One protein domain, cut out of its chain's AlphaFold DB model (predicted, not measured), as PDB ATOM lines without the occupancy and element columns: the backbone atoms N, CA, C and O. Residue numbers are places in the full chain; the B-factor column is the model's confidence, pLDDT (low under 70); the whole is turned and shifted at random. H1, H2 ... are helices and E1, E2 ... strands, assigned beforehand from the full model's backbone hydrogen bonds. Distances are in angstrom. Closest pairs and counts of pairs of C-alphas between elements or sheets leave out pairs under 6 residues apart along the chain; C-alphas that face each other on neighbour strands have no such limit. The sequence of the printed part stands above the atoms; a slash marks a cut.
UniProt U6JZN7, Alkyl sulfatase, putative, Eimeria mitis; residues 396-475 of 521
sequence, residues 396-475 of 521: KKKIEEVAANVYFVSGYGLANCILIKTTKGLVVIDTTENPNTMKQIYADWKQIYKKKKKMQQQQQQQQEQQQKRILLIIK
ATOM      1  N   LYS A 396     200.024 259.583 251.047       95.50
ATOM      2  CA  LYS A 396     198.616 259.452 250.647       95.50
ATOM      3  C   LYS A 396     197.724 259.401 251.890       95.50
ATOM      4  O   LYS A 396     198.041 258.723 252.867       95.50
ATOM      5  N   LYS A 397     196.584 260.105 251.840       97.00
ATOM      6  CA  LYS A 397     195.535 260.035 252.873       97.00
ATOM      7  C   LYS A 397     195.010 258.608 252.960       97.00
ATOM      8  O   LYS A 397     194.367 258.136 252.024       97.00
ATOM      9  N   LYS A 398     195.293 257.929 254.069       97.06
ATOM     10  CA  LYS A 398     194.897 256.536 254.288       97.06
ATOM     11  C   LYS A 398     194.615 256.258 255.760       97.06
ATOM     12  O   LYS A 398     195.189 256.886 256.650       97.06
ATOM     13  N   ILE A 399     193.710 255.311 255.986       98.19
ATOM     14  CA  ILE A 399     193.374 254.756 257.297       98.19
ATOM     15  C   ILE A 399     193.527 253.241 257.169       98.19
ATOM     16  O   ILE A 399     192.725 252.589 256.499       98.19
ATOM     17  N   GLU A 400     194.572 252.693 257.775       97.25
ATOM     18  CA  GLU A 400     194.956 251.283 257.663       97.25
ATOM     19  C   GLU A 400     194.742 250.569 259.000       97.25
ATOM     20  O   GLU A 400     195.090 251.094 260.054       97.25
ATOM     21  N   GLU A 401     194.159 249.368 258.987       97.44
ATOM     22  CA  GLU A 401     194.004 248.561 260.204       97.44
ATOM     23  C   GLU A 401     195.284 247.749 260.442       97.44
ATOM     24  O   GLU A 401     195.483 246.699 259.833       97.44
ATOM     25  N   VAL A 402     196.162 248.258 261.310       97.88
ATOM     26  CA  VAL A 402     197.483 247.670 261.604       97.88
ATOM     27  C   VAL A 402     197.412 246.487 262.574       97.88
ATOM     28  O   VAL A 402     198.283 245.622 262.566       97.88
ATOM     29  N   ALA A 403     196.365 246.427 263.398       97.06
ATOM     30  CA  ALA A 403     196.034 245.283 264.242       97.06
ATOM     31  C   ALA A 403     194.519 245.246 264.492       97.06
ATOM     32  O   ALA A 403     193.814 246.211 264.206       97.06
ATOM     33  N   ALA A 404     193.996 244.150 265.046       94.69
ATOM     34  CA  ALA A 404     192.559 244.000 265.278       94.69
ATOM     35  C   ALA A 404     191.985 245.153 266.129       94.69
ATOM     36  O   ALA A 404     192.274 245.257 267.320       94.69
ATOM     37  N   ASN A 405     191.115 245.975 265.529       96.50
ATOM     38  CA  ASN A 405     190.550 247.208 266.106       96.50
ATOM     39  C   ASN A 405     191.539 248.381 266.328       96.50
ATOM     40  O   ASN A 405     191.148 249.368 266.954       96.50
ATOM     41  N   VAL A 406     192.769 248.320 265.808       98.12
ATOM     42  CA  VAL A 406     193.759 249.412 265.855       98.12
ATOM     43  C   VAL A 406     193.988 249.947 264.444       98.12
ATOM     44  O   VAL A 406     194.428 249.217 263.557       98.12
ATOM     45  N   TYR A 407     193.705 251.231 264.251       98.44
ATOM     46  CA  TYR A 407     193.801 251.913 262.964       98.44
ATOM     47  C   TYR A 407     194.883 252.988 263.012       98.44
ATOM     48  O   TYR A 407     194.898 253.814 263.922       98.44
ATOM     49  N   PHE A 408     195.755 252.991 262.011       98.12
ATOM     50  CA  PHE A 408     196.766 254.010 261.774       98.12
ATOM     51  C   PHE A 408     196.270 254.975 260.694       98.12
ATOM     52  O   PHE A 408     195.770 254.545 259.652       98.12
ATOM     53  N   VAL A 409     196.381 256.274 260.954       98.06
ATOM     54  CA  VAL A 409     195.888 257.352 260.094       98.06
ATOM     55  C   VAL A 409     197.067 258.227 259.680       98.06
ATOM     56  O   VAL A 409     197.690 258.860 260.533       98.06
ATOM     57  N   SER A 410     197.341 258.300 258.377       96.88
ATOM     58  CA  SER A 410     198.450 259.086 257.816       96.88
ATOM     59  C   SER A 410     197.998 259.995 256.670       96.88
ATOM     60  O   SER A 410     197.022 259.707 255.972       96.88
ATOM     61  N   GLY A 411     198.713 261.107 256.469       95.88
ATOM     62  CA  GLY A 411     198.466 262.075 255.388       95.88
ATOM     63  C   GLY A 411     197.290 263.039 255.616       95.88
ATOM     64  O   GLY A 411     196.968 263.834 254.733       95.88
ATOM     65  N   TYR A 412     196.626 262.981 256.776       96.56
ATOM     66  CA  TYR A 412     195.530 263.897 257.127       96.56
ATOM     67  C   TYR A 412     196.010 265.220 257.741       96.56
ATOM     68  O   TYR A 412     195.351 266.238 257.539       96.56
ATOM     69  N   GLY A 413     197.145 265.198 258.440       95.25
ATOM     70  CA  GLY A 413     197.834 266.358 259.005       95.25
ATOM     71  C   GLY A 413     199.343 266.108 259.066       95.25
ATOM     72  O   GLY A 413     199.826 265.139 258.473       95.25
ATOM     73  N   LEU A 414     200.083 266.958 259.780       94.69
ATOM     74  CA  LEU A 414     201.538 266.796 259.956       94.69
ATOM     75  C   LEU A 414     201.900 265.601 260.850       94.69
ATOM     76  O   LEU A 414     202.910 264.938 260.618       94.69
ATOM     77  N   ALA A 415     201.076 265.326 261.862       95.31
ATOM     78  CA  ALA A 415     201.212 264.165 262.734       95.31
ATOM     79  C   ALA A 415     200.334 262.999 262.251       95.31
ATOM     80  O   ALA A 415     199.245 263.196 261.703       95.31
ATOM     81  N   ASN A 416     200.795 261.774 262.506       97.06
ATOM     82  CA  ASN A 416     199.951 260.587 262.386       97.06
ATOM     83  C   ASN A 416     198.973 260.525 263.568       97.06
ATOM     84  O   ASN A 416     199.265 261.036 264.644       97.06
ATOM     85  N   CYS A 417     197.833 259.868 263.375       98.06
ATOM     86  CA  CYS A 417     196.834 259.643 264.421       98.06
ATOM     87  C   CYS A 417     196.560 258.138 264.552       98.06
ATOM     88  O   CYS A 417     196.565 257.410 263.554       98.06
ATOM     89  N   ILE A 418     196.327 257.647 265.772       98.50
ATOM     90  CA  ILE A 418     196.014 256.234 266.030       98.50
ATOM     91  C   ILE A 418     194.625 256.138 266.663       98.50
ATOM     92  O   ILE A 418     194.344 256.746 267.695       98.50
ATOM     93  N   LEU A 419     193.751 255.335 266.056       98.50
ATOM     94  CA  LEU A 419     192.392 255.092 266.538       98.50
ATOM     95  C   LEU A 419     192.298 253.666 267.083       98.50
ATOM     96  O   LEU A 419     192.450 252.697 266.336       98.50
ATOM     97  N   ILE A 420     192.000 253.517 268.371       98.31
ATOM     98  CA  ILE A 420     191.805 252.217 269.020       98.31
ATOM     99  C   ILE A 420     190.322 252.054 269.337       98.31
ATOM    100  O   ILE A 420     189.767 252.711 270.223       98.31
ATOM    101  N   LYS A 421     189.652 251.159 268.611       97.81
ATOM    102  CA  LYS A 421     188.253 250.821 268.875       97.81
ATOM    103  C   LYS A 421     188.176 249.820 270.030       97.81
ATOM    104  O   LYS A 421     188.623 248.682 269.928       97.81
ATOM    105  N   THR A 422     187.536 250.236 271.113       97.50
ATOM    106  CA  THR A 422     187.262 249.412 272.295       97.50
ATOM    107  C   THR A 422     185.811 248.913 272.289       97.50
ATOM    108  O   THR A 422     185.026 249.235 271.395       97.50
ATOM    109  N   THR A 423     185.423 248.142 273.307       95.88
ATOM    110  CA  THR A 423     184.019 247.765 273.547       95.88
ATOM    111  C   THR A 423     183.147 248.940 273.997       95.88
ATOM    112  O   THR A 423     181.943 248.916 273.760       95.88
ATOM    113  N   LYS A 424     183.739 249.969 274.625       96.19
ATOM    114  CA  LYS A 424     183.028 251.129 275.194       96.19
ATOM    115  C   LYS A 424     182.999 252.357 274.274       96.19
ATOM    116  O   LYS A 424     182.191 253.252 274.491       96.19
ATOM    117  N   GLY A 425     183.866 252.421 273.265       96.12
ATOM    118  CA  GLY A 425     183.993 253.583 272.385       96.12
ATOM    119  C   GLY A 425     185.297 253.599 271.589       96.12
ATOM    120  O   GLY A 425     185.973 252.577 271.458       96.12
ATOM    121  N   LEU A 426     185.656 254.770 271.065       97.94
ATOM    122  CA  LEU A 426     186.886 255.000 270.309       97.94
ATOM    123  C   LEU A 426     187.879 255.784 271.175       97.94
ATOM    124  O   LEU A 426     187.551 256.870 271.643       97.94
ATOM    125  N   VAL A 427     189.079 255.243 271.372       98.31
ATOM    126  CA  VAL A 427     190.217 255.975 271.943       98.31
ATOM    127  C   VAL A 427     191.016 256.559 270.783       98.31
ATOM    128  O   VAL A 427     191.294 255.856 269.812       98.31
ATOM    129  N   VAL A 428     191.361 257.839 270.879       98.06
ATOM    130  CA  VAL A 428     192.164 258.563 269.887       98.06
ATOM    131  C   VAL A 428     193.486 258.930 270.547       98.06
ATOM    132  O   VAL A 428     193.484 259.552 271.608       98.06
ATOM    133  N   ILE A 429     194.592 258.522 269.935       97.94
ATOM    134  CA  ILE A 429     195.953 258.897 270.321       97.94
ATOM    135  C   ILE A 429     196.476 259.819 269.219       97.94
ATOM    136  O   ILE A 429     196.293 259.523 268.037       97.94
ATOM    137  N   ASP A 430     197.081 260.929 269.639       96.94
ATOM    138  CA  ASP A 430     197.516 262.061 268.820       96.94
ATOM    139  C   ASP A 430     196.385 262.694 267.991       96.94
ATOM    140  O   ASP A 430     195.954 262.207 266.945       96.94
ATOM    141  N   THR A 431     195.870 263.825 268.478       95.44
ATOM    142  CA  THR A 431     194.917 264.655 267.732       95.44
ATOM    143  C   THR A 431     195.655 265.532 266.725       95.44
ATOM    144  O   THR A 431     196.600 266.225 267.093       95.44
ATOM    145  N   THR A 432     195.184 265.561 265.477       94.31
ATOM    146  CA  THR A 432     195.726 266.440 264.423       94.31
ATOM    147  C   THR A 432     195.594 267.926 264.763       94.31
ATOM    148  O   THR A 432     194.704 268.315 265.518       94.31
ATOM    149  N   GLU A 433     196.381 268.768 264.094       94.62
ATOM    150  CA  GLU A 433     196.456 270.224 264.287       94.62
ATOM    151  C   GLU A 433     195.131 270.996 264.108       94.62
ATOM    152  O   GLU A 433     195.030 272.151 264.518       94.62
ATOM    153  N   ASN A 434     194.104 270.390 263.500       96.25
ATOM    154  CA  ASN A 434     192.828 271.043 263.214       96.25
ATOM    155  C   ASN A 434     191.624 270.152 263.600       96.25
ATOM    156  O   ASN A 434     191.506 269.030 263.094       96.25
ATOM    157  N   PRO A 435     190.661 270.645 264.411       96.81
ATOM    158  CA  PRO A 435     189.439 269.908 264.749       96.81
ATOM    159  C   PRO A 435     188.618 269.446 263.536       96.81
ATOM    160  O   PRO A 435     187.931 268.426 263.606       96.81
ATOM    161  N   ASN A 436     188.672 270.166 262.412       97.75
ATOM    162  CA  ASN A 436     187.970 269.780 261.188       97.75
ATOM    163  C   ASN A 436     188.651 268.599 260.479       97.75
ATOM    164  O   ASN A 436     187.950 267.722 259.972       97.75
ATOM    165  N   THR A 437     189.983 268.504 260.536       97.19
ATOM    166  CA  THR A 437     190.728 267.313 260.095       97.19
ATOM    167  C   THR A 437     190.324 266.094 260.923       97.19
ATOM    168  O   THR A 437     189.999 265.051 260.360       97.19
ATOM    169  N   MET A 438     190.217 266.235 262.249       97.69
ATOM    170  CA  MET A 438     189.784 265.136 263.120       97.69
ATOM    171  C   MET A 438     188.337 264.682 262.836       97.69
ATOM    172  O   MET A 438     188.051 263.481 262.831       97.69
ATOM    173  N   LYS A 439     187.423 265.615 262.520       97.81
ATOM    174  CA  LYS A 439     186.065 265.281 262.038       97.81
ATOM    175  C   LYS A 439     186.104 264.488 260.727       97.81
ATOM    176  O   LYS A 439     185.335 263.538 260.588       97.81
ATOM    177  N   GLN A 440     186.991 264.848 259.792       98.00
ATOM    178  CA  GLN A 440     187.164 264.118 258.532       98.00
ATOM    179  C   GLN A 440     187.688 262.695 258.778       98.00
ATOM    180  O   GLN A 440     187.068 261.739 258.319       98.00
ATOM    181  N   ILE A 441     188.752 262.543 259.578       98.06
ATOM    182  CA  ILE A 441     189.310 261.237 259.977       98.06
ATOM    183  C   ILE A 441     188.214 260.331 260.552       98.06
ATOM    184  O   ILE A 441     188.083 259.172 260.156       98.06
ATOM    185  N   TYR A 442     187.388 260.861 261.459       98.12
ATOM    186  CA  TYR A 442     186.300 260.101 262.069       98.12
ATOM    187  C   TYR A 442     185.201 259.711 261.065       98.12
ATOM    188  O   TYR A 442     184.670 258.597 261.135       98.12
ATOM    189  N   ALA A 443     184.867 260.590 260.115       98.25
ATOM    190  CA  ALA A 443     183.905 260.294 259.056       98.25
ATOM    191  C   ALA A 443     184.405 259.169 258.132       98.25
ATOM    192  O   ALA A 443     183.665 258.214 257.882       98.25
ATOM    193  N   ASP A 444     185.662 259.240 257.693       98.00
ATOM    194  CA  ASP A 444     186.283 258.260 256.793       98.00
ATOM    195  C   ASP A 444     186.455 256.897 257.491       98.00
ATOM    196  O   ASP A 444     186.031 255.860 256.967       98.00
ATOM    197  N   TRP A 445     186.940 256.894 258.739       98.25
ATOM    198  CA  TRP A 445     187.014 255.692 259.580       98.25
ATOM    199  C   TRP A 445     185.645 255.016 259.747       98.25
ATOM    200  O   TRP A 445     185.521 253.793 259.620       98.25
ATOM    201  N   LYS A 446     184.578 255.799 259.962       98.19
ATOM    202  CA  LYS A 446     183.206 255.284 260.103       98.19
ATOM    203  C   LYS A 446     182.703 254.606 258.821       98.19
ATOM    204  O   LYS A 446     181.948 253.632 258.916       98.19
ATOM    205  N   GLN A 447     183.123 255.063 257.638       97.88
ATOM    206  CA  GLN A 447     182.813 254.392 256.367       97.88
ATOM    207  C   GLN A 447     183.538 253.045 256.248       97.88
ATOM    208  O   GLN A 447     182.893 252.028 255.973       97.88
ATOM    209  N   ILE A 448     184.847 253.019 256.527       96.75
ATOM    210  CA  ILE A 448     185.675 251.801 256.509       96.75
ATOM    211  C   ILE A 448     185.108 250.759 257.480       96.75
ATOM    212  O   ILE A 448     184.861 249.613 257.094       96.75
ATOM    213  N   TYR A 449     184.788 251.169 258.709       96.50
ATOM    214  CA  TYR A 449     184.196 250.291 259.715       96.50
ATOM    215  C   TYR A 449     182.830 249.726 259.276       96.50
ATOM    216  O   TYR A 449     182.569 248.528 259.429       96.50
ATOM    217  N   LYS A 450     181.967 250.548 258.657       97.62
ATOM    218  CA  LYS A 450     180.677 250.097 258.102       97.62
ATOM    219  C   LYS A 450     180.864 249.088 256.961       97.62
ATOM    220  O   LYS A 450     180.117 248.109 256.907       97.62
ATOM    221  N   LYS A 451     181.855 249.289 256.081       96.62
ATOM    222  CA  LYS A 451     182.207 248.345 255.003       96.62
ATOM    223  C   LYS A 451     182.711 247.016 255.577       96.62
ATOM    224  O   LYS A 451     182.184 245.971 255.198       96.62
ATOM    225  N   LYS A 452     183.634 247.050 256.549       94.44
ATOM    226  CA  LYS A 452     184.153 245.847 257.226       94.44
ATOM    227  C   LYS A 452     183.040 245.050 257.915       94.44
ATOM    228  O   LYS A 452     182.955 243.842 257.722       94.44
ATOM    229  N   LYS A 453     182.128 245.718 258.638       95.88
ATOM    230  CA  LYS A 453     180.981 245.052 259.283       95.88
ATOM    231  C   LYS A 453     180.056 244.364 258.270       95.88
ATOM    232  O   LYS A 453     179.641 243.237 258.517       95.88
ATOM    233  N   LYS A 454     179.759 245.004 257.131       97.44
ATOM    234  CA  LYS A 454     178.969 244.384 256.049       97.44
ATOM    235  C   LYS A 454     179.661 243.149 255.466       97.44
ATOM    236  O   LYS A 454     179.020 242.114 255.337       97.44
ATOM    237  N   MET A 455     180.955 243.251 255.160       94.81
ATOM    238  CA  MET A 455     181.753 242.140 254.627       94.81
ATOM    239  C   MET A 455     181.772 240.945 255.592       94.81
ATOM    240  O   MET A 455     181.545 239.814 255.176       94.81
ATOM    241  N   GLN A 456     181.943 241.199 256.893       92.75
ATOM    242  CA  GLN A 456     181.894 240.162 257.927       92.75
ATOM    243  C   GLN A 456     180.507 239.497 258.025       92.75
ATOM    244  O   GLN A 456     180.417 238.277 258.125       92.75
ATOM    245  N   GLN A 457     179.422 240.276 257.938       95.88
ATOM    246  CA  GLN A 457     178.053 239.743 257.907       95.88
ATOM    247  C   GLN A 457     177.782 238.902 256.650       95.88
ATOM    248  O   GLN A 457     177.168 237.842 256.747       95.88
ATOM    249  N   GLN A 458     178.261 239.337 255.484       95.62
ATOM    250  CA  GLN A 458     178.134 238.595 254.226       95.62
ATOM    251  C   GLN A 458     178.910 237.269 254.277       95.62
ATOM    252  O   GLN A 458     178.372 236.232 253.895       95.62
ATOM    253  N   GLN A 459     180.130 237.281 254.821       92.12
ATOM    254  CA  GLN A 459     180.932 236.073 255.023       92.12
ATOM    255  C   GLN A 459     180.249 235.087 255.987       92.12
ATOM    256  O   GLN A 459     180.207 233.888 255.712       92.12
ATOM    257  N   GLN A 460     179.649 235.580 257.075       93.38
ATOM    258  CA  GLN A 460     178.870 234.752 258.000       93.38
ATOM    259  C   GLN A 460     177.637 234.132 257.315       93.38
ATOM    260  O   GLN A 460     177.388 232.938 257.462       93.38
ATOM    261  N   GLN A 461     176.907 234.902 256.500       96.00
ATOM    262  CA  GLN A 461     175.772 234.388 255.721       96.00
ATOM    263  C   GLN A 461     176.194 233.321 254.699       96.00
ATOM    264  O   GLN A 461     175.490 232.323 254.541       96.00
ATOM    265  N   GLN A 462     177.345 233.482 254.039       91.62
ATOM    266  CA  GLN A 462     177.900 232.463 253.141       91.62
ATOM    267  C   GLN A 462     178.248 231.170 253.896       91.62
ATOM    268  O   GLN A 462     177.895 230.085 253.435       91.62
ATOM    269  N   GLN A 463     178.859 231.267 255.083       88.88
ATOM    270  CA  GLN A 463     179.141 230.102 255.932       88.88
ATOM    271  C   GLN A 463     177.851 229.396 256.385       88.88
ATOM    272  O   GLN A 463     177.760 228.171 256.296       88.88
ATOM    273  N   GLU A 464     176.814 230.138 256.784       95.50
ATOM    274  CA  GLU A 464     175.503 229.553 257.097       95.50
ATOM    275  C   GLU A 464     174.857 228.861 255.889       95.50
ATOM    276  O   GLU A 464     174.246 227.802 256.039       95.50
ATOM    277  N   GLN A 465     174.961 229.441 254.689       94.88
ATOM    278  CA  GLN A 465     174.451 228.824 253.462       94.88
ATOM    279  C   GLN A 465     175.208 227.534 253.128       94.88
ATOM    280  O   GLN A 465     174.574 226.534 252.791       94.88
ATOM    281  N   GLN A 466     176.535 227.511 253.293       91.31
ATOM    282  CA  GLN A 466     177.348 226.299 253.144       91.31
ATOM    283  C   GLN A 466     176.945 225.219 254.160       91.31
ATOM    284  O   GLN A 466     176.712 224.077 253.767       91.31
ATOM    285  N   GLN A 467     176.764 225.569 255.438       92.38
ATOM    286  CA  GLN A 467     176.292 224.631 256.468       92.38
ATOM    287  C   GLN A 467     174.888 224.088 256.157       92.38
ATOM    288  O   GLN A 467     174.668 222.878 256.215       92.38
ATOM    289  N   LYS A 468     173.945 224.955 255.754       97.25
ATOM    290  CA  LYS A 468     172.597 224.554 255.310       97.25
ATOM    291  C   LYS A 468     172.667 223.612 254.103       97.25
ATOM    292  O   LYS A 468     171.933 222.628 254.062       97.25
ATOM    293  N   ARG A 469     173.575 223.862 253.153       95.75
ATOM    294  CA  ARG A 469     173.792 223.013 251.972       95.75
ATOM    295  C   ARG A 469     174.364 221.641 252.336       95.75
ATOM    296  O   ARG A 469     173.841 220.637 251.860       95.75
ATOM    297  N   ILE A 470     175.365 221.581 253.217       93.50
ATOM    298  CA  ILE A 470     175.920 220.322 253.744       93.50
ATOM    299  C   ILE A 470     174.828 219.522 254.471       93.50
ATOM    300  O   ILE A 470     174.661 218.332 254.213       93.50
ATOM    301  N   LEU A 471     174.019 220.177 255.310       96.44
ATOM    302  CA  LEU A 471     172.910 219.534 256.020       96.44
ATOM    303  C   LEU A 471     171.844 218.971 255.062       96.44
ATOM    304  O   LEU A 471     171.296 217.900 255.321       96.44
ATOM    305  N   LEU A 472     171.552 219.663 253.954       97.44
ATOM    306  CA  LEU A 472     170.651 219.158 252.912       97.44
ATOM    307  C   LEU A 472     171.232 217.930 252.196       97.44
ATOM    308  O   LEU A 472     170.497 216.970 251.988       97.44
ATOM    309  N   ILE A 473     172.533 217.915 251.887       94.56
ATOM    310  CA  ILE A 473     173.208 216.748 251.285       94.56
ATOM    311  C   ILE A 473     173.132 215.533 252.224       94.56
ATOM    312  O   ILE A 473     172.739 214.451 251.793       94.56
ATOM    313  N   ILE A 474     173.417 215.718 253.520       94.25
ATOM    314  CA  ILE A 474     173.320 214.649 254.530       94.25
ATOM    315  C   ILE A 474     171.889 214.091 254.606       94.25
ATOM    316  O   ILE A 474     171.703 212.873 254.608       94.25
ATOM    317  N   LYS A 475     170.867 214.959 254.606       95.56
ATOM    318  CA  LYS A 475     169.454 214.537 254.609       95.56
ATOM    319  C   LYS A 475     169.066 213.762 253.345       95.56
ATOM    320  O   LYS A 475     168.397 212.739 253.457       95.56
TER     321      LYS A 475
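This is residues 396 to 475 of the 521 residues of the protein "Alkyl sulfatase, putative" of Eimeria mitis (UniProt U6JZN7). A small twisted sheet of four antiparallel strands has one long helix, H1, packed slantwise over one face near the helix's beginning, while residues 450 to 475 of H1 stick out far past the sheet as a straight arm. The body of sheet and packed helix is compact, and the arm makes the length. The printed part has 80 residues, with E1, E2, E3, E4 and then H1 along the chain; the sheet's order is E1, E2, E3, E4, and the class is mixed, helices and strands. The whole is extended, with a radius of gyration of the C-alphas of 18.0 A and spans of 63 by 26 by 18 A.

E1, residues 398 to 403, begins at C-alpha 398 (194.897, 256.536, 254.288) and is 15.1 A long. E2 is residues 406 to 410, 13.4 A; E3 is residues 417 to 421, 13.1 A; E4 is residues 426 to 429, 9.9 A. H1, residues 435 to 475, is 59.7 A long, from C-alpha 435 (189.439, 269.908, 264.749) to C-alpha 475 (169.454, 214.537, 254.609).

The sheet is a meander, each strand the antiparallel neighbour of the one before, and only just strongly twisted, its C-alphas lying up to 4.1 A off the best plane. In the hairpin E1 and E2, N 400 and O 408 are within hydrogen-bond range at 2.9 A. In E2 and E3, also a hairpin, N 407 and O 419 are 2.8 A apart, and in the hairpin E3 and E4, N 420 and O 427 are 2.8 A apart. H1 is on one face of the sheet, making two layers, at a height over the sheet of 8.2 A. It is over E3 and only just over E1, on which 3 of its C-alphas fall, and runs slantwise to the strands, at 38 degrees to E3 on the local plane. The closest C-alphas of E1 and H1 are those of Ile 399 and Trp 445, 6.8 A apart. In H1 every O i to N i+4 pair is within hydrogen-bond range.

The C-alphas farthest apart are those of Glu 433 and Lys 475, 62.6 A. The printed part has no cut and no long link. Mean pLDDT of the printed part is 96.3, and no printed residue is under 70.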